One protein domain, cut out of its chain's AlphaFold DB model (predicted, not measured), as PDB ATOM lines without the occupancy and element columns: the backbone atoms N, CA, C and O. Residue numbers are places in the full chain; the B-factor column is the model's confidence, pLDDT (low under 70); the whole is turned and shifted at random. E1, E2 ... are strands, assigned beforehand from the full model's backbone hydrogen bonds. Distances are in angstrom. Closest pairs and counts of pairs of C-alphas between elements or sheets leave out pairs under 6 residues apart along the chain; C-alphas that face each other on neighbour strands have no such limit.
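AT A GLANCE: This is residues 8 to 66 of the 67 residues of an uncharacterized protein of Pseudomonas psychrotolerans (UniProt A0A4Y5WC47). A long hairpin of two strands, E2 and E3, runs along the longest axis; with the short strand E1 beside E2 it forms a sheet of three strands. A second, smaller hairpin, E4 and E5, lies over one face of this sheet, with E4 packing on E2, while the other face is bare. The printed part has 59 residues and no named helix; its five named strands come in the order E1, E2, E3, E4, E5 along the chain, and the sheets are E1, E2, E3, mixed, and E4, E5, antiparallel. The class is all strand, though only 26 of the 59 residues are in named elements. The whole is compact, with a radius of gyration of the C-alphas of 10.7 A, and its C-alphas span 34 by 17 by 16 A, only just a rod.

HOW THE PARTS SIT: The inner strand of the larger sheet is E2, residues 24 to 30. It forms a hairpin with the edge strand E3, residues 36 to 43; the two are antiparallel at 166 degrees, and N 27 and O 40 are within hydrogen-bond range at 3.0 A, as are N 40 and O 27 at 2.9 A. The other edge strand, E1, residues 8 to 10, is parallel to E2 at 7 degrees, with N 26 and O 8 2.9 A apart. E4, residues 54 to 57, has 6 pairs of C-alphas within 8 A of E2, the closest being those of Tyr 29 and Leu 57, 5.4 A apart. E4 forms an antiparallel hairpin with E5, residues 63 to 66, at 134 degrees, and N 56 and O 64 are 2.9 A apart. E2 and E5 are near each other, with 5 pairs of C-alphas within 10 A. E1 is apart from E3, E4 and E5; E3 and E5 are only just apart, their closest C-alphas being 8.3 A from each other.

IN THESE COORDINATES: The longest strand by residues is E3, 21.7 A from first to last C-alpha, beginning at C-alpha 36 at (56.517, 40.054, -48.579). E2 measures 20.2 A, E4 10.5 A, E5 9.3 A and E1 7.0 A. E1 begins at C-alpha 8 at (38.250, 39.087, -47.300), and E5 ends at C-alpha 66 at (42.202, 53.225, -45.876).

THE WHOLE: The two C-alphas farthest apart, those of Gly 22 and Glu 33, are 34.2 A from each other. The printed part has no cut. The link from E1 to E2, residues 11 to 23, is long; those from E2 to E3 and from E4 to E5 are tight, and that from E3 to E4 is short. The mean pLDDT of the printed part is 95.7, and no printed residue is under 70.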
ATOM      1  N   ALA A   8      37.713  38.269 -46.220       95.94
ATOM      2  CA  ALA A   8      38.250  39.087 -47.300       95.94
ATOM      3  C   ALA A   8      39.781  39.076 -47.220       95.94
ATOM      4  O   ALA A   8      40.349  39.446 -46.196       95.94
ATOM      5  N   ALA A   9      40.455  38.654 -48.287       96.19
ATOM      6  CA  ALA A   9      41.910  38.555 -48.311       96.19
ATOM      7  C   ALA A   9      42.494  39.234 -49.548       96.19
ATOM      8  O   ALA A   9      42.000  39.025 -50.658       96.19
ATOM      9  N   VAL A  10      43.556  40.019 -49.360       95.31
ATOM     10  CA  VAL A  10      44.322  40.623 -50.458       95.31
ATOM     11  C   VAL A  10      45.811  40.408 -50.218       95.31
ATOM     12  O   VAL A  10      46.340  40.757 -49.166       95.31
ATOM     13  N   PHE A  11      46.482  39.834 -51.218       92.56
ATOM     14  CA  PHE A  11      47.910  39.485 -51.168       92.56
ATOM     15  C   PHE A  11      48.773  40.290 -52.159       92.56
ATOM     16  O   PHE A  11      49.982  40.050 -52.264       92.56
ATOM     17  N   GLY A  12      48.144  41.198 -52.914       88.62
ATOM     18  CA  GLY A  12      48.797  42.109 -53.854       88.62
ATOM     19  C   GLY A  12      49.408  43.332 -53.166       88.62
ATOM     20  O   GLY A  12      49.165  43.565 -51.983       88.62
ATOM     21  N   ALA A  13      50.206  44.094 -53.918       82.94
ATOM     22  CA  ALA A  13      50.735  45.383 -53.471       82.94
ATOM     23  C   ALA A  13      49.593  46.380 -53.206       82.94
ATOM     24  O   ALA A  13      48.561  46.312 -53.875       82.94
ATOM     25  N   GLU A  14      49.777  47.253 -52.208       85.19
ATOM     26  CA  GLU A  14      48.799  48.283 -51.803       85.19
ATOM     27  C   GLU A  14      47.378  47.729 -51.567       85.19
ATOM     28  O   GLU A  14      46.357  48.377 -51.804       85.19
ATOM     29  N   GLY A  15      47.302  46.475 -51.110       92.44
ATOM     30  CA  GLY A  15      46.043  45.785 -50.887       92.44
ATOM     31  C   GLY A  15      45.215  46.424 -49.775       92.44
ATOM     32  O   GLY A  15      45.736  46.827 -48.731       92.44
ATOM     33  N   ARG A  16      43.896  46.442 -49.975       96.19
ATOM     34  CA  ARG A  16      42.934  46.789 -48.930       96.19
ATOM     35  C   ARG A  16      41.780  45.808 -48.879       96.19
ATOM     36  O   ARG A  16      41.298  45.343 -49.911       96.19
ATOM     37  N   ALA A  17      41.329  45.504 -47.673       96.69
ATOM     38  CA  ALA A  17      40.249  44.563 -47.429       96.69
ATOM     39  C   ALA A  17      39.224  45.173 -46.478       96.69
ATOM     40  O   ALA A  17      39.549  45.972 -45.604       96.69
ATOM     41  N   ARG A  18      37.974  44.763 -46.666       95.81
ATOM     42  CA  ARG A  18      36.841  45.136 -45.831       95.81
ATOM     43  C   ARG A  18      35.908  43.947 -45.722       95.81
ATOM     44  O   ARG A  18      35.615  43.296 -46.724       95.81
ATOM     45  N   ALA A  19      35.391  43.716 -44.527       95.75
ATOM     46  CA  ALA A  19      34.306  42.779 -44.292       95.75
ATOM     47  C   ALA A  19      33.318  43.375 -43.282       95.75
ATOM     48  O   ALA A  19      33.603  44.379 -42.625       95.75
ATOM     49  N   SER A  20      32.141  42.768 -43.183       95.25
ATOM     50  CA  SER A  20      31.137  43.157 -42.191       95.25
ATOM     51  C   SER A  20      31.377  42.439 -40.862       95.25
ATOM     52  O   SER A  20      32.174  41.499 -40.788       95.25
ATOM     53  N   ALA A  21      30.678  42.873 -39.810       94.94
ATOM     54  CA  ALA A  21      30.803  42.316 -38.463       94.94
ATOM     55  C   ALA A  21      30.696  40.779 -38.449       94.94
ATOM     56  O   ALA A  21      29.807  40.193 -39.071       94.94
ATOM     57  N   GLY A  22      31.613  40.132 -37.726       93.19
ATOM     58  CA  GLY A  22      31.705  38.674 -37.644       93.19
ATOM     59  C   GLY A  22      32.450  38.006 -38.806       93.19
ATOM     60  O   GLY A  22      32.753  36.821 -38.710       93.19
ATOM     61  N   GLY A  23      32.774  38.736 -39.879       95.88
ATOM     62  CA  GLY A  23      33.739  38.297 -40.890       95.88
ATOM     63  C   GLY A  23      35.189  38.418 -40.410       95.88
ATOM     64  O   GLY A  23      35.459  38.712 -39.243       95.88
ATOM     65  N   ALA A  24      36.137  38.230 -41.322       97.31
ATOM     66  CA  ALA A  24      37.555  38.473 -41.073       97.31
ATOM     67  C   ALA A  24      38.234  39.131 -42.277       97.31
ATOM     68  O   ALA A  24      37.761  39.029 -43.412       97.31
ATOM     69  N   ILE A  25      39.364  39.781 -42.023       97.44
ATOM     70  CA  ILE A  25      40.251  40.312 -43.057       97.44
ATOM     71  C   ILE A  25      41.640  39.684 -42.939       97.44
ATOM     72  O   ILE A  25      42.097  39.398 -41.830       97.44
ATOM     73  N   VAL A  26      42.307  39.484 -44.077       98.12
ATOM     74  CA  VAL A  26      43.718  39.080 -44.167       98.12
ATOM     75  C   VAL A  26      44.429  40.001 -45.149       98.12
ATOM     76  O   VAL A  26      44.014  40.123 -46.302       98.12
ATOM     77  N   LEU A  27      45.496  40.651 -44.700       98.00
ATOM     78  CA  LEU A  27      46.260  41.595 -45.509       98.00
ATOM     79  C   LEU A  27      47.749  41.308 -45.420       98.00
ATOM     80  O   LEU A  27      48.233  40.785 -44.412       98.00
ATOM     81  N   CYS A  28      48.453  41.687 -46.481       97.69
ATOM     82  CA  CYS A  28      49.903  41.674 -46.541       97.69
ATOM     83  C   CYS A  28      50.449  43.088 -46.719       97.69
ATOM     84  O   CYS A  28      49.853  43.893 -47.433       97.69
ATOM     85  N   TYR A  29      51.619  43.340 -46.142       96.69
ATOM     86  CA  TYR A  29      52.467  44.469 -46.506       96.69
ATOM     87  C   TYR A  29      53.645  43.952 -47.327       96.69
ATOM     88  O   TYR A  29      54.282  42.953 -46.963       96.69
ATOM     89  N   ARG A  30      53.906  44.628 -48.444       95.75
ATOM     90  CA  ARG A  30      55.060  44.396 -49.308       95.75
ATOM     91  C   ARG A  30      55.871  45.680 -49.394       95.75
ATOM     92  O   ARG A  30      55.276  46.751 -49.349       95.75
ATOM     93  N   ASP A  31      57.186  45.557 -49.497       93.81
ATOM     94  CA  ASP A  31      58.055  46.707 -49.754       93.81
ATOM     95  C   ASP A  31      58.025  47.136 -51.234       93.81
ATOM     96  O   ASP A  31      57.326  46.535 -52.060       93.81
ATOM     97  N   ASP A  32      58.800  48.170 -51.565       92.69
ATOM     98  CA  ASP A  32      58.873  48.756 -52.908       92.69
ATOM     99  C   ASP A  32      59.447  47.791 -53.966       92.69
ATOM    100  O   ASP A  32      59.208  47.963 -55.162       92.69
ATOM    101  N   GLU A  33      60.170  46.745 -53.547       94.81
ATOM    102  CA  GLU A  33      60.668  45.676 -54.426       94.81
ATOM    103  C   GLU A  33      59.658  44.517 -54.561       94.81
ATOM    104  O   GLU A  33      59.877  43.554 -55.303       94.81
ATOM    105  N   GLY A  34      58.517  44.609 -53.872       92.94
ATOM    106  CA  GLY A  34      57.452  43.613 -53.865       92.94
ATOM    107  C   GLY A  34      57.697  42.440 -52.913       92.94
ATOM    108  O   GLY A  34      56.908  41.476 -52.925       92.94
ATOM    109  N   ALA A  35      58.743  42.492 -52.082       95.56
ATOM    110  CA  ALA A  35      59.036  41.460 -51.100       95.56
ATOM    111  C   ALA A  35      57.939  41.426 -50.031       95.56
ATOM    112  O   ALA A  35      57.443  42.454 -49.586       95.56
ATOM    113  N   LEU A  36      57.522  40.224 -49.627       96.25
ATOM    114  CA  LEU A  36      56.517  40.054 -48.579       96.25
ATOM    115  C   LEU A  36      57.162  40.276 -47.208       96.25
ATOM    116  O   LEU A  36      57.985  39.467 -46.790       96.25
ATOM    117  N   ILE A  37      56.741  41.328 -46.507       97.06
ATOM    118  CA  ILE A  37      57.300  41.704 -45.203       97.06
ATOM    119  C   ILE A  37      56.384  41.253 -44.067       97.06
ATOM    120  O   ILE A  37      56.840  40.597 -43.136       97.06
ATOM    121  N   ASN A  38      55.083  41.543 -44.161       96.81
ATOM    122  CA  ASN A  38      54.109  41.171 -43.134       96.81
ATOM    123  C   ASN A  38      52.871  40.518 -43.740       96.81
ATOM    124  O   ASN A  38      52.434  40.880 -44.831       96.81
ATOM    125  N   ILE A  39      52.265  39.607 -42.977       97.62
ATOM    126  CA  ILE A  39      50.907  39.105 -43.186       97.62
ATOM    127  C   ILE A  39      50.178  39.101 -41.846       97.62
ATOM    128  O   ILE A  39      50.724  38.657 -40.835       97.62
ATOM    129  N   ARG A  40      48.935  39.582 -41.828       97.62
ATOM    130  CA  ARG A  40      48.121  39.608 -40.613       97.62
ATOM    131  C   ARG A  40      46.659  39.337 -40.915       97.62
ATOM    132  O   ARG A  40      46.126  39.784 -41.928       97.62
ATOM    133  N   ALA A  41      46.015  38.626 -39.996       97.81
ATOM    134  CA  ALA A  41      44.589  38.352 -40.014       97.81
ATOM    135  C   ALA A  41      43.917  38.907 -38.753       97.81
ATOM    136  O   ALA A  41      44.518  38.899 -37.677       97.81
ATOM    137  N   SER A  42      42.667  39.351 -38.871       97.62
ATOM    138  CA  SER A  42      41.823  39.668 -37.715       97.62
ATOM    139  C   SER A  42      40.344  39.496 -38.032       97.62
ATOM    140  O   SER A  42      39.905  39.742 -39.158       97.62
ATOM    141  N   LYS A  43      39.564  39.110 -37.017       96.69
ATOM    142  CA  LYS A  43      38.103  39.160 -37.071       96.69
ATOM    143  C   LYS A  43      37.623  40.609 -37.032       96.69
ATOM    144  O   LYS A  43      38.182  41.439 -36.319       96.69
ATOM    145  N   VAL A  44      36.578  40.890 -37.797       96.75
ATOM    146  CA  VAL A  44      35.927  42.198 -37.851       96.75
ATOM    147  C   VAL A  44      34.936  42.330 -36.697       96.75
ATOM    148  O   VAL A  44      34.066  41.475 -36.511       96.75
ATOM    149  N   GLY A  45      35.050  43.426 -35.950       95.75
ATOM    150  CA  GLY A  45      34.395  43.649 -34.661       95.75
ATOM    151  C   GLY A  45      35.259  43.248 -33.459       95.75
ATOM    152  O   GLY A  45      34.817  43.385 -32.323       95.75
ATOM    153  N   GLU A  46      36.483  42.770 -33.696       95.94
ATOM    154  CA  GLU A  46      37.456  42.375 -32.675       95.94
ATOM    155  C   GLU A  46      38.818  43.029 -32.969       95.94
ATOM    156  O   GLU A  46      39.066  43.507 -34.075       95.94
ATOM    157  N   ASN A  47      39.714  43.063 -31.976       94.94
ATOM    158  CA  ASN A  47      41.090  43.580 -32.100       94.94
ATOM    159  C   ASN A  47      41.207  44.994 -32.711       94.94
ATOM    160  O   ASN A  47      42.209  45.307 -33.349       94.94
ATOM    161  N   GLY A  48      40.183  45.837 -32.537       95.50
ATOM    162  CA  GLY A  48      40.147  47.201 -33.076       95.50
ATOM    163  C   GLY A  48      39.751  47.318 -34.552       95.50
ATOM    164  O   GLY A  48      39.795  48.418 -35.087       95.50
ATOM    165  N   ILE A  49      39.338  46.230 -35.213       97.56
ATOM    166  CA  ILE A  49      38.919  46.253 -36.623       97.56
ATOM    167  C   ILE A  49      37.425  46.523 -36.721       97.56
ATOM    168  O   ILE A  49      36.606  45.693 -36.319       97.56
ATOM    169  N   LEU A  50      37.065  47.679 -37.269       97.19
ATOM    170  CA  LEU A  50      35.681  48.114 -37.377       97.19
ATOM    171  C   LEU A  50      34.968  47.455 -38.569       97.19
ATOM    172  O   LEU A  50      35.578  47.213 -39.616       97.19
ATOM    173  N   PRO A  51      33.667  47.149 -38.431       96.12
ATOM    174  CA  PRO A  51      32.872  46.643 -39.537       96.12
ATOM    175  C   PRO A  51      32.713  47.680 -40.638       96.12
ATOM    176  O   PRO A  51      32.530  48.863 -40.375       96.12
ATOM    177  N   ASP A  52      32.745  47.197 -41.878       95.12
ATOM    178  CA  ASP A  52      32.482  47.991 -43.076       95.12
ATOM    179  C   ASP A  52      33.453  49.176 -43.291       95.12
ATOM    180  O   ASP A  52      33.167  50.075 -44.087       95.12
ATOM    181  N   VAL A  53      34.647  49.094 -42.694       96.75
ATOM    182  CA  VAL A  53      35.794  49.992 -42.905       96.75
ATOM    183  C   VAL A  53      36.865  49.296 -43.752       96.75
ATOM    184  O   VAL A  53      37.090  48.089 -43.624       96.75
ATOM    185  N   TRP A  54      37.492  50.038 -44.664       97.50
ATOM    186  CA  TRP A  54      38.625  49.539 -45.439       97.50
ATOM    187  C   TRP A  54      39.897  49.626 -44.613       97.50
ATOM    188  O   TRP A  54      40.187  50.661 -44.023       97.50
ATOM    189  N   TYR A  55      40.667  48.544 -44.610       98.06
ATOM    190  CA  TYR A  55      41.972  48.503 -43.968       98.06
ATOM    191  C   TYR A  55      43.053  48.117 -44.965       98.06
ATOM    192  O   TYR A  55      42.808  47.309 -45.864       98.06
ATOM    193  N   SER A  56      44.250  48.645 -44.740       97.44
ATOM    194  CA  SER A  56      45.522  48.191 -45.302       97.44
ATOM    195  C   SER A  56      46.459  47.772 -44.165       97.44
ATOM    196  O   SER A  56      46.159  47.993 -42.990       97.44
ATOM    197  N   LEU A  57      47.572  47.116 -44.496       97.25
ATOM    198  CA  LEU A  57      48.614  46.769 -43.528       97.25
ATOM    199  C   LEU A  57      49.809  47.699 -43.737       97.25
ATOM    200  O   LEU A  57      50.221  47.879 -44.880       97.25
ATOM    201  N   ASN A  58      50.351  48.287 -42.673       96.25
ATOM    202  CA  ASN A  58      51.555  49.123 -42.746       96.25
ATOM    203  C   ASN A  58      52.854  48.295 -42.614       96.25
ATOM    204  O   ASN A  58      52.826  47.066 -42.459       96.25
ATOM    205  N   ALA A  59      54.001  48.980 -42.665       96.00
ATOM    206  CA  ALA A  59      55.330  48.377 -42.568       96.00
ATOM    207  C   ALA A  59      55.588  47.675 -41.226       96.00
ATOM    208  O   ALA A  59      56.352  46.713 -41.161       96.00
ATOM    209  N   GLU A  60      54.897  48.099 -40.173       97.12
ATOM    210  CA  GLU A  60      54.965  47.536 -38.826       97.12
ATOM    211  C   GLU A  60      54.036  46.321 -38.642       97.12
ATOM    212  O   GLU A  60      54.042  45.681 -37.590       97.12
ATOM    213  N   GLY A  61      53.242  45.966 -39.657       95.94
ATOM    214  CA  GLY A  61      52.294  44.854 -39.581       95.94
ATOM    215  C   GLY A  61      51.023  45.198 -38.797       95.94
ATOM    216  O   GLY A  61      50.354  44.309 -38.262       95.94
ATOM    217  N   GLU A  62      50.673  46.477 -38.711       97.62
ATOM    218  CA  GLU A  62      49.460  46.986 -38.082       97.62
ATOM    219  C   GLU A  62      48.410  47.353 -39.130       97.62
ATOM    220  O   GLU A  62      48.720  47.784 -40.243       97.62
ATOM    221  N   PHE A  63      47.142  47.148 -38.775       97.94
ATOM    222  CA  PHE A  63      46.038  47.568 -39.625       97.94
ATOM    223  C   PHE A  63      45.867  49.083 -39.525       97.94
ATOM    224  O   PHE A  63      45.732  49.618 -38.425       97.94
ATOM    225  N   ILE A  64      45.820  49.746 -40.676       97.56
ATOM    226  CA  ILE A  64      45.521  51.174 -40.805       97.56
ATOM    227  C   ILE A  64      44.262  51.350 -41.647       97.56
ATOM    228  O   ILE A  64      44.051  50.601 -42.605       97.56
ATOM    229  N   GLU A  65      43.406  52.301 -41.279       97.56
ATOM    230  CA  GLU A  65      42.234  52.641 -42.089       97.56
ATOM    231  C   GLU A  65      42.681  53.199 -43.448       97.56
ATOM    232  O   GLU A  65      43.657  53.944 -43.541       97.56
ATOM    233  N   ALA A  66      41.971  52.808 -44.500       94.75
ATOM    234  CA  ALA A  66      42.202  53.225 -45.876       94.75
ATOM    235  C   ALA A  66      40.925  53.852 -46.457       94.75
ATOM    236  O   ALA A  66      39.818  53.513 -46.033       94.75
TER     237      ALA A  66